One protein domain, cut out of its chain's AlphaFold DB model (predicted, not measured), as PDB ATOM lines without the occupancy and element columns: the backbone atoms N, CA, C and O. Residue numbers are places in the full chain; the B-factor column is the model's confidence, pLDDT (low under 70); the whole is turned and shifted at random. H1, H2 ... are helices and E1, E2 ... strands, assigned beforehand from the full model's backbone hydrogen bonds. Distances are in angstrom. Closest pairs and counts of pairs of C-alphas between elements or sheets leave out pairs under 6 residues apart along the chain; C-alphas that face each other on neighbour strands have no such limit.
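What this domain is: This is residues 3 to 77 of the 77 residues of an uncharacterized protein of Blautia obeum (UniProt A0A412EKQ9). Three helices joined end to end make an open zigzag: H1 and H2 form a V, closed near residues 36 to 39, and H3 swings away from the far end of H2 as an arm. A small two-stranded hairpin, E1 and E2, precedes H1, and residues 4 to 10 stick out. The printed part has 75 residues, in the order E1, E2, H1, H2, H3; the two-stranded sheet is antiparallel and the class is mostly helix. The whole is loose, with a radius of gyration of the C-alphas of 16.0 A, and spans 50 by 32 by 21 A, only just elongated.

How they stand to each other: E1, residues 3 to 5, and E2, residues 8 to 11, are an antiparallel hairpin at 166 degrees; N 3 and O 10 are 2.9 A apart, within hydrogen-bond range, as are N 8 and O 5, 2.9 A. H1, residues 15 to 35, has its C-alpha closest to E2 at Leu 18, 7.7 A from that of Val 11. H2, residues 40 to 54, touches residues 26 to 34 of H1, closest at the C-alphas of Phe 33 and Gly 43, 6.1 A. This helical hairpin runs opposite ways at a steep tilt of 42 degrees. H3, residues 58 to 75, is close to but not clearly touching H2; the closest C-alphas, of Val 53 and Leu 61, are 7.5 A apart. H2 and H3 run opposite ways at a steep tilt of 50 degrees. H1 and H3 are apart. In H1, H2 and H3 every O i to N i+4 pair is within hydrogen-bond range.

Where its parts are: E1 begins at C-alpha 3 (36.239, 54.829, 25.285). From first to last C-alpha, H1 measures 30.4 A, H2 21.3 A and H3 25.9 A. H3 ends at C-alpha 75 (52.379, 33.036, 53.497).

The domain as a whole: The C-alphas of Ser 14 and Met 77, the two farthest apart, are 51.9 A apart. The printed part has no cut, and its four links are tight. Residue 73 and residues 75 to 77 have pLDDT under 70.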
ATOM      1  N   LYS A   3      35.116  55.274  26.121       90.81
ATOM      2  CA  LYS A   3      36.239  54.829  25.285       90.81
ATOM      3  C   LYS A   3      37.456  54.629  26.168       90.81
ATOM      4  O   LYS A   3      37.799  55.530  26.923       90.81
ATOM      5  N   SER A   4      38.099  53.475  26.046       88.31
ATOM      6  CA  SER A   4      39.362  53.176  26.719       88.31
ATOM      7  C   SER A   4      40.472  53.035  25.685       88.31
ATOM      8  O   SER A   4      40.278  52.379  24.659       88.31
ATOM      9  N   LYS A   5      41.617  53.664  25.941       89.75
ATOM     10  CA  LYS A   5      42.846  53.496  25.166       89.75
ATOM     11  C   LYS A   5      44.039  53.627  26.105       89.75
ATOM     12  O   LYS A   5      44.129  54.613  26.828       89.75
ATOM     13  N   ASP A   6      44.937  52.644  26.090       89.00
ATOM     14  CA  ASP A   6      46.184  52.646  26.873       89.00
ATOM     15  C   ASP A   6      45.973  52.956  28.374       89.00
ATOM     16  O   ASP A   6      46.760  53.657  29.004       89.00
ATOM     17  N   GLY A   7      44.867  52.467  28.950       78.25
ATOM     18  CA  GLY A   7      44.498  52.698  30.354       78.25
ATOM     19  C   GLY A   7      43.841  54.054  30.646       78.25
ATOM     20  O   GLY A   7      43.325  54.246  31.744       78.25
ATOM     21  N   ALA A   8      43.788  54.973  29.679       84.00
ATOM     22  CA  ALA A   8      43.036  56.218  29.787       84.00
ATOM     23  C   ALA A   8      41.581  56.018  29.339       84.00
ATOM     24  O   ALA A   8      41.315  55.388  28.312       84.00
ATOM     25  N   VAL A   9      40.636  56.589  30.094       89.12
ATOM     26  CA  VAL A   9      39.201  56.493  29.805       89.12
ATOM     27  C   VAL A   9      38.623  57.872  29.500       89.12
ATOM     28  O   VAL A   9      38.669  58.779  30.326       89.12
ATOM     29  N   GLU A  10      38.024  58.016  28.318       94.06
ATOM     30  CA  GLU A  10      37.195  59.165  27.954       94.06
ATOM     31  C   GLU A  10      35.709  58.824  28.093       94.06
ATOM     32  O   GLU A  10      35.235  57.802  27.587       94.06
ATOM     33  N   VAL A  11      34.954  59.731  28.715       93.81
ATOM     34  CA  VAL A  11      33.514  59.579  28.951       93.81
ATOM     35  C   VAL A  11      32.764  60.754  28.324       93.81
ATOM     36  O   VAL A  11      33.010  61.910  28.662       93.81
ATOM     37  N   LYS A  12      31.847  60.476  27.387       94.19
ATOM     38  CA  LYS A  12      31.009  61.486  26.707       94.19
ATOM     39  C   LYS A  12      29.569  60.999  26.556       94.19
ATOM     40  O   LYS A  12      29.350  59.869  26.125       94.19
ATOM     41  N   GLY A  13      28.586  61.856  26.825       93.81
ATOM     42  CA  GLY A  13      27.160  61.576  26.594       93.81
ATOM     43  C   GLY A  13      26.290  61.713  27.845       93.81
ATOM     44  O   GLY A  13      26.776  62.091  28.906       93.81
ATOM     45  N   SER A  14      24.993  61.428  27.703       96.69
ATOM     46  CA  SER A  14      24.028  61.484  28.809       96.69
ATOM     47  C   SER A  14      24.167  60.290  29.752       96.69
ATOM     48  O   SER A  14      24.638  59.226  29.349       96.69
ATOM     49  N   THR A  15      23.676  60.429  30.987       94.88
ATOM     50  CA  THR A  15      23.654  59.353  31.991       94.88
ATOM     51  C   THR A  15      23.086  58.049  31.433       94.88
ATOM     52  O   THR A  15      23.693  56.999  31.603       94.88
ATOM     53  N   THR A  16      21.973  58.103  30.693       95.69
ATOM     54  CA  THR A  16      21.359  56.917  30.075       95.69
ATOM     55  C   THR A  16      22.309  56.200  29.117       95.69
ATOM     56  O   THR A  16      22.411  54.974  29.155       95.69
ATOM     57  N   VAL A  17      23.034  56.950  28.282       95.50
ATOM     58  CA  VAL A  17      24.019  56.375  27.357       95.50
ATOM     59  C   VAL A  17      25.165  55.740  28.144       95.50
ATOM     60  O   VAL A  17      25.547  54.614  27.856       95.50
ATOM     61  N   LEU A  18      25.676  56.423  29.170       95.50
ATOM     62  CA  LEU A  18      26.786  55.921  29.985       95.50
ATOM     63  C   LEU A  18      26.432  54.637  30.744       95.50
ATOM     64  O   LEU A  18      27.223  53.698  30.757       95.50
ATOM     65  N   MET A  19      25.232  54.565  31.324       95.31
ATOM     66  CA  MET A  19      24.766  53.363  32.024       95.31
ATOM     67  C   MET A  19      24.517  52.196  31.064       95.31
ATOM     68  O   MET A  19      24.787  51.044  31.411       95.31
ATOM     69  N   THR A  20      24.049  52.486  29.848       96.12
ATOM     70  CA  THR A  20      23.907  51.477  28.789       96.12
ATOM     71  C   THR A  20      25.276  50.933  28.376       96.12
ATOM     72  O   THR A  20      25.458  49.718  28.355       96.12
ATOM     73  N   ASP A  21      26.261  51.804  28.132       95.69
ATOM     74  CA  ASP A  21      27.620  51.383  27.768       95.69
ATOM     75  C   ASP A  21      28.258  50.522  28.863       95.69
ATOM     76  O   ASP A  21      28.803  49.458  28.574       95.69
ATOM     77  N   LEU A  22      28.146  50.938  30.129       94.38
ATOM     78  CA  LEU A  22      28.662  50.172  31.263       94.38
ATOM     79  C   LEU A  22      28.017  48.780  31.345       94.38
ATOM     80  O   LEU A  22      28.709  47.788  31.568       94.38
ATOM     81  N   SER A  23      26.706  48.693  31.112       96.06
ATOM     82  CA  SER A  23      25.984  47.415  31.095       96.06
ATOM     83  C   SER A  23      26.497  46.487  29.989       96.06
ATOM     84  O   SER A  23      26.672  45.289  30.219       96.06
ATOM     85  N   MET A  24      26.795  47.034  28.805       96.56
ATOM     86  CA  MET A  24      27.349  46.269  27.683       96.56
ATOM     87  C   MET A  24      28.796  45.826  27.927       96.56
ATOM     88  O   MET A  24      29.150  44.703  27.566       96.56
ATOM     89  N   ILE A  25      29.613  46.652  28.589       94.81
ATOM     90  CA  ILE A  25      30.968  46.274  29.024       94.81
ATOM     91  C   ILE A  25      30.896  45.105  30.012       94.81
ATOM     92  O   ILE A  25      31.573  44.100  29.817       94.81
ATOM     93  N   ILE A  26      30.034  45.193  31.031       95.62
ATOM     94  CA  ILE A  26      29.840  44.120  32.020       95.62
ATOM     95  C   ILE A  26      29.371  42.829  31.342       95.62
ATOM     96  O   ILE A  26      29.880  41.756  31.657       95.62
ATOM     97  N   LYS A  27      28.417  42.915  30.407       96.25
ATOM     98  CA  LYS A  27      27.967  41.754  29.631       96.25
ATOM     99  C   LYS A  27      29.132  41.115  28.867       96.25
ATOM    100  O   LYS A  27      29.314  39.910  28.983       96.25
ATOM    101  N   SER A  28      29.917  41.920  28.153       96.31
ATOM    102  CA  SER A  28      31.043  41.430  27.346       96.31
ATOM    103  C   SER A  28      32.110  40.757  28.216       96.31
ATOM    104  O   SER A  28      32.581  39.684  27.875       96.31
ATOM    105  N   LEU A  29      32.426  41.325  29.388       95.69
ATOM    106  CA  LEU A  29      33.345  40.701  30.349       95.69
ATOM    107  C   LEU A  29      32.855  39.329  30.824       95.69
ATOM    108  O   LEU A  29      33.656  38.413  30.966       95.69
ATOM    109  N   ARG A  30      31.547  39.175  31.069       95.44
ATOM    110  CA  ARG A  30      30.973  37.880  31.469       95.44
ATOM    111  C   ARG A  30      31.104  36.839  30.359       95.44
ATOM    112  O   ARG A  30      31.395  35.694  30.674       95.44
ATOM    113  N   GLU A  31      30.914  37.243  29.106       96.31
ATOM    114  CA  GLU A  31      31.099  36.371  27.937       96.31
ATOM    115  C   GLU A  31      32.572  35.962  27.785       96.31
ATOM    116  O   GLU A  31      32.858  34.779  27.660       96.31
ATOM    117  N   THR A  32      33.517  36.897  27.924       96.50
ATOM    118  CA  THR A  32      34.958  36.584  27.904       96.50
ATOM    119  C   THR A  32      35.367  35.640  29.037       96.50
ATOM    120  O   THR A  32      36.135  34.712  28.824       96.50
ATOM    121  N   PHE A  33      34.842  35.831  30.248       96.12
ATOM    122  CA  PHE A  33      35.117  34.920  31.363       96.12
ATOM    123  C   PHE A  33      34.566  33.515  31.118       96.12
ATOM    124  O   PHE A  33      35.206  32.541  31.502       96.12
ATOM    125  N   GLU A  34      33.412  33.401  30.467       94.25
ATOM    126  CA  GLU A  34      32.874  32.108  30.047       94.25
ATOM    127  C   GLU A  34      33.770  31.436  28.993       94.25
ATOM    128  O   GLU A  34      34.029  30.242  29.104       94.25
ATOM    129  N   GLU A  35      34.313  32.196  28.035       96.88
ATOM    130  CA  GLU A  35      35.292  31.708  27.047       96.88
ATOM    131  C   GLU A  35      36.619  31.249  27.683       96.88
ATOM    132  O   GLU A  35      37.290  30.373  27.139       96.88
ATOM    133  N   GLU A  36      36.991  31.809  28.837       95.69
ATOM    134  CA  GLU A  36      38.181  31.438  29.618       95.69
ATOM    135  C   GLU A  36      37.911  30.344  30.675       95.69
ATOM    136  O   GLU A  36      38.718  30.148  31.587       95.69
ATOM    137  N   ASP A  37      36.775  29.639  30.590       96.12
ATOM    138  CA  ASP A  37      36.339  28.609  31.549       96.12
ATOM    139  C   ASP A  37      36.235  29.110  33.009       96.12
ATOM    140  O   ASP A  37      36.250  28.333  33.972       96.12
ATOM    141  N   ILE A  38      36.093  30.424  33.216       95.25
ATOM    142  CA  ILE A  38      35.881  31.006  34.541       95.25
ATOM    143  C   ILE A  38      34.415  30.783  34.935       95.25
ATOM    144  O   ILE A  38      33.501  31.259  34.252       95.25
ATOM    145  N   PRO A  39      34.134  30.134  36.083       95.62
ATOM    146  CA  PRO A  39      32.764  29.918  36.523       95.62
ATOM    147  C   PRO A  39      32.002  31.237  36.659       95.62
ATOM    148  O   PRO A  39      32.501  32.189  37.264       95.62
ATOM    149  N   LYS A  40      30.753  31.266  36.183       93.88
ATOM    150  CA  LYS A  40      29.879  32.453  36.218       93.88
ATOM    151  C   LYS A  40      29.882  33.168  37.571       93.88
ATOM    152  O   LYS A  40      29.995  34.387  37.616       93.88
ATOM    153  N   GLU A  41      29.763  32.431  38.675       96.12
ATOM    154  CA  GLU A  41      29.758  33.023  40.019       96.12
ATOM    155  C   GLU A  41      31.080  33.736  40.341       96.12
ATOM    156  O   GLU A  41      31.080  34.832  40.903       96.12
ATOM    157  N   THR A  42      32.209  33.136  39.961       94.56
ATOM    158  CA  THR A  42      33.542  33.721  40.127       94.56
ATOM    159  C   THR A  42      33.693  34.968  39.263       94.56
ATOM    160  O   THR A  42      34.082  36.013  39.783       94.56
ATOM    161  N   GLY A  43      33.313  34.906  37.985       94.88
ATOM    162  CA  GLY A  43      33.340  36.058  37.080       94.88
ATOM    163  C   GLY A  43      32.481  37.223  37.583       94.88
ATOM    164  O   GLY A  43      32.937  38.362  37.676       94.88
ATOM    165  N   ASP A  44      31.261  36.924  38.027       95.88
ATOM    166  CA  ASP A  44      30.335  37.894  38.608       95.88
ATOM    167  C   ASP A  44      30.892  38.532  39.905       95.88
ATOM    168  O   ASP A  44      30.625  39.706  40.189       95.88
ATOM    169  N   LYS A  45      31.660  37.789  40.716       95.81
ATOM    170  CA  LYS A  45      32.363  38.329  41.896       95.81
ATOM    171  C   LYS A  45      33.531  39.230  41.500       95.81
ATOM    172  O   LYS A  45      33.695  40.290  42.102       95.81
ATOM    173  N   LEU A  46      34.311  38.845  40.489       93.81
ATOM    174  CA  LEU A  46      35.440  39.636  39.989       93.81
ATOM    175  C   LEU A  46      34.981  40.997  39.455       93.81
ATOM    176  O   LEU A  46      35.557  42.018  39.825       93.81
ATOM    177  N   ILE A  47      33.899  41.029  38.670       95.00
ATOM    178  CA  ILE A  47      33.336  42.281  38.138       95.00
ATOM    179  C   ILE A  47      32.877  43.200  39.273       95.00
ATOM    180  O   ILE A  47      33.227  44.379  39.283       95.00
ATOM    181  N   ARG A  48      32.127  42.677  40.253       94.69
ATOM    182  CA  ARG A  48      31.680  43.483  41.402       94.69
ATOM    183  C   ARG A  48      32.857  44.032  42.197       94.69
ATOM    184  O   ARG A  48      32.869  45.218  42.497       94.69
ATOM    185  N   LYS A  49      33.878  43.207  42.449       91.75
ATOM    186  CA  LYS A  49      35.096  43.649  43.132       91.75
ATOM    187  C   LYS A  49      35.802  44.773  42.365       91.75
ATOM    188  O   LYS A  49      36.244  45.730  42.986       91.75
ATOM    189  N   ALA A  50      35.885  44.689  41.036       90.69
ATOM    190  CA  ALA A  50      36.473  45.750  40.216       90.69
ATOM    191  C   ALA A  50      35.670  47.061  40.293       90.69
ATOM    192  O   ALA A  50      36.256  48.134  40.417       90.69
ATOM    193  N   VAL A  51      34.336  46.974  40.278       90.81
ATOM    194  CA  VAL A  51      33.450  48.132  40.482       90.81
ATOM    195  C   VAL A  51      33.664  48.740  41.869       90.81
ATOM    196  O   VAL A  51      33.852  49.949  41.970       90.81
ATOM    197  N   ASP A  52      33.705  47.917  42.919       90.44
ATOM    198  CA  ASP A  52      33.940  48.375  44.289       90.44
ATOM    199  C   ASP A  52      35.278  49.108  44.413       90.44
ATOM    200  O   ASP A  52      35.327  50.181  45.010       90.44
ATOM    201  N   VAL A  53      36.346  48.562  43.821       86.19
ATOM    202  CA  VAL A  53      37.676  49.190  43.766       86.19
ATOM    203  C   VAL A  53      37.616  50.556  43.076       86.19
ATOM    204  O   VAL A  53      38.232  51.500  43.560       86.19
ATOM    205  N   GLY A  54      36.825  50.699  42.009       86.44
ATOM    206  CA  GLY A  54      36.610  51.983  41.332       86.44
ATOM    207  C   GLY A  54      35.945  53.062  42.201       86.44
ATOM    208  O   GLY A  54      36.061  54.243  41.888       86.44
ATOM    209  N   PHE A  55      35.281  52.681  43.298       88.94
ATOM    210  CA  PHE A  55      34.707  53.609  44.280       88.94
ATOM    211  C   PHE A  55      35.637  53.922  45.459       88.94
ATOM    212  O   PHE A  55      35.267  54.695  46.345       88.94
ATOM    213  N   TRP A  56      36.810  53.295  45.546       90.00
ATOM    214  CA  TRP A  56      37.715  53.512  46.670       90.00
ATOM    215  C   TRP A  56      38.490  54.819  46.525       90.00
ATOM    216  O   TRP A  56      38.843  55.245  45.429       90.00
ATOM    217  N   THR A  57      38.770  55.450  47.663       87.19
ATOM    218  CA  THR A  57      39.728  56.555  47.742       87.19
ATOM    219  C   THR A  57      41.155  56.025  47.603       87.19
ATOM    220  O   THR A  57      41.407  54.851  47.885       87.19
ATOM    221  N   GLU A  58      42.098  56.895  47.235       86.31
ATOM    222  CA  GLU A  58      43.532  56.563  47.182       86.31
ATOM    223  C   GLU A  58      44.018  55.948  48.505       86.31
ATOM    224  O   GLU A  58      44.559  54.846  48.500       86.31
ATOM    225  N   ASP A  59      43.668  56.548  49.649       86.62
ATOM    226  CA  ASP A  59      44.002  56.015  50.981       86.62
ATOM    227  C   ASP A  59      43.528  54.569  51.199       86.62
ATOM    228  O   ASP A  59      44.195  53.753  51.844       86.62
ATOM    229  N   LYS A  60      42.338  54.234  50.689       86.81
ATOM    230  CA  LYS A  60      41.769  52.893  50.838       86.81
ATOM    231  C   LYS A  60      42.460  51.901  49.905       86.81
ATOM    232  O   LYS A  60      42.686  50.763  50.317       86.81
ATOM    233  N   LEU A  61      42.816  52.325  48.692       85.44
ATOM    234  CA  LEU A  61      43.610  51.528  47.757       85.44
ATOM    235  C   LEU A  61      44.990  51.214  48.346       85.44
ATOM    236  O   LEU A  61      45.383  50.049  48.378       85.44
ATOM    237  N   ASP A  62      45.677  52.214  48.895       84.38
ATOM    238  CA  ASP A  62      47.000  52.053  49.507       84.38
ATOM    239  C   ASP A  62      46.972  51.119  50.719       84.38
ATOM    240  O   ASP A  62      47.855  50.266  50.896       84.38
ATOM    241  N   LYS A  63      45.925  51.226  51.542       87.12
ATOM    242  CA  LYS A  63      45.714  50.320  52.673       87.12
ATOM    243  C   LYS A  63      45.498  48.880  52.211       87.12
ATOM    244  O   LYS A  63      46.099  47.970  52.780       87.12
ATOM    245  N   GLU A  64      44.680  48.660  51.185       83.38
ATOM    246  CA  GLU A  64      44.438  47.310  50.667       83.38
ATOM    247  C   GLU A  64      45.695  46.714  50.021       83.38
ATOM    248  O   GLU A  64      46.033  45.560  50.283       83.38
ATOM    249  N   LEU A  65      46.449  47.505  49.251       82.00
ATOM    250  CA  LEU A  65      47.736  47.085  48.690       82.00
ATOM    251  C   LEU A  65      48.727  46.690  49.791       82.00
ATOM    252  O   LEU A  65      49.434  45.688  49.662       82.00
ATOM    253  N   SER A  66      48.765  47.449  50.887       81.44
ATOM    254  CA  SER A  66      49.607  47.144  52.047       81.44
ATOM    255  C   SER A  66      49.189  45.836  52.729       81.44
ATOM    256  O   SER A  66      50.047  45.005  53.029       81.44
ATOM    257  N   ASN A  67      47.883  45.608  52.900       83.75
ATOM    258  CA  ASN A  67      47.346  44.363  53.457       83.75
ATOM    259  C   ASN A  67      47.681  43.153  52.575       83.75
ATOM    260  O   ASN A  67      48.159  42.142  53.082       83.75
ATOM    261  N   MET A  68      47.496  43.269  51.256       79.50
ATOM    262  CA  MET A  68      47.837  42.208  50.305       79.50
ATOM    263  C   MET A  68      49.326  41.857  50.357       79.50
ATOM    264  O   MET A  68      49.684  40.681  50.382       79.50
ATOM    265  N   ARG A  69      50.208  42.866  50.416       76.94
ATOM    266  CA  ARG A  69      51.657  42.645  50.569       76.94
ATOM    267  C   ARG A  69      51.980  41.907  51.868       76.94
ATOM    268  O   ARG A  69      52.783  40.978  51.841       76.94
ATOM    269  N   ALA A  70      51.350  42.290  52.979       79.69
ATOM    270  CA  ALA A  70      51.537  41.629  54.268       79.69
ATOM    271  C   ALA A  70      51.038  40.174  54.253       79.69
ATOM    272  O   ALA A  70      51.715  39.294  54.776       79.69
ATOM    273  N   GLU A  71      49.899  39.898  53.612       77.75
ATOM    274  CA  GLU A  71      49.346  38.546  53.490       77.75
ATOM    275  C   GLU A  71      50.240  37.633  52.634       77.75
ATOM    276  O   GLU A  71      50.465  36.477  52.988       77.75
ATOM    277  N   VAL A  72      50.796  38.149  51.533       75.88
ATOM    278  CA  VAL A  72      51.758  37.409  50.700       75.88
ATOM    279  C   VAL A  72      53.046  37.125  51.474       75.88
ATOM    280  O   VAL A  72      53.511  35.989  51.474       75.88
ATOM    281  N   LEU A  73      53.598  38.119  52.175       69.69
ATOM    282  CA  LEU A  73      54.801  37.942  52.997       69.69
ATOM    283  C   LEU A  73      54.577  36.956  54.152       69.69
ATOM    284  O   LEU A  73      55.455  36.150  54.437       69.69
ATOM    285  N   GLY A  74      53.399  36.979  54.778       71.31
ATOM    286  CA  GLY A  74      53.027  36.049  55.845       71.31
ATOM    287  C   GLY A  74      52.801  34.608  55.379       71.31
ATOM    288  O   GLY A  74      52.936  33.699  56.184       71.31
ATOM    289  N   LYS A  75      52.483  34.382  54.097       65.31
ATOM    290  CA  LYS A  75      52.379  33.036  53.497       65.31
ATOM    291  C   LYS A  75      53.724  32.477  53.015       65.31
ATOM    292  O   LYS A  75      53.794  31.297  52.682       65.31
ATOM    293  N   LEU A  76      54.750  33.323  52.915       54.53
ATOM    294  CA  LEU A  76      56.107  32.956  52.487       54.53
ATOM    295  C   LEU A  76      57.059  32.680  53.665       54.53
ATOM    296  O   LEU A  76      58.188  32.251  53.426       54.53
ATOM    297  N   MET A  77      56.617  32.939  54.900       50.53
ATOM    298  CA  MET A  77      57.301  32.589  56.151       50.53
ATOM    299  C   MET A  77      56.720  31.305  56.735       50.53
ATOM    300  O   MET A  77      57.520  30.520  57.290       50.53
TER     301      MET A  77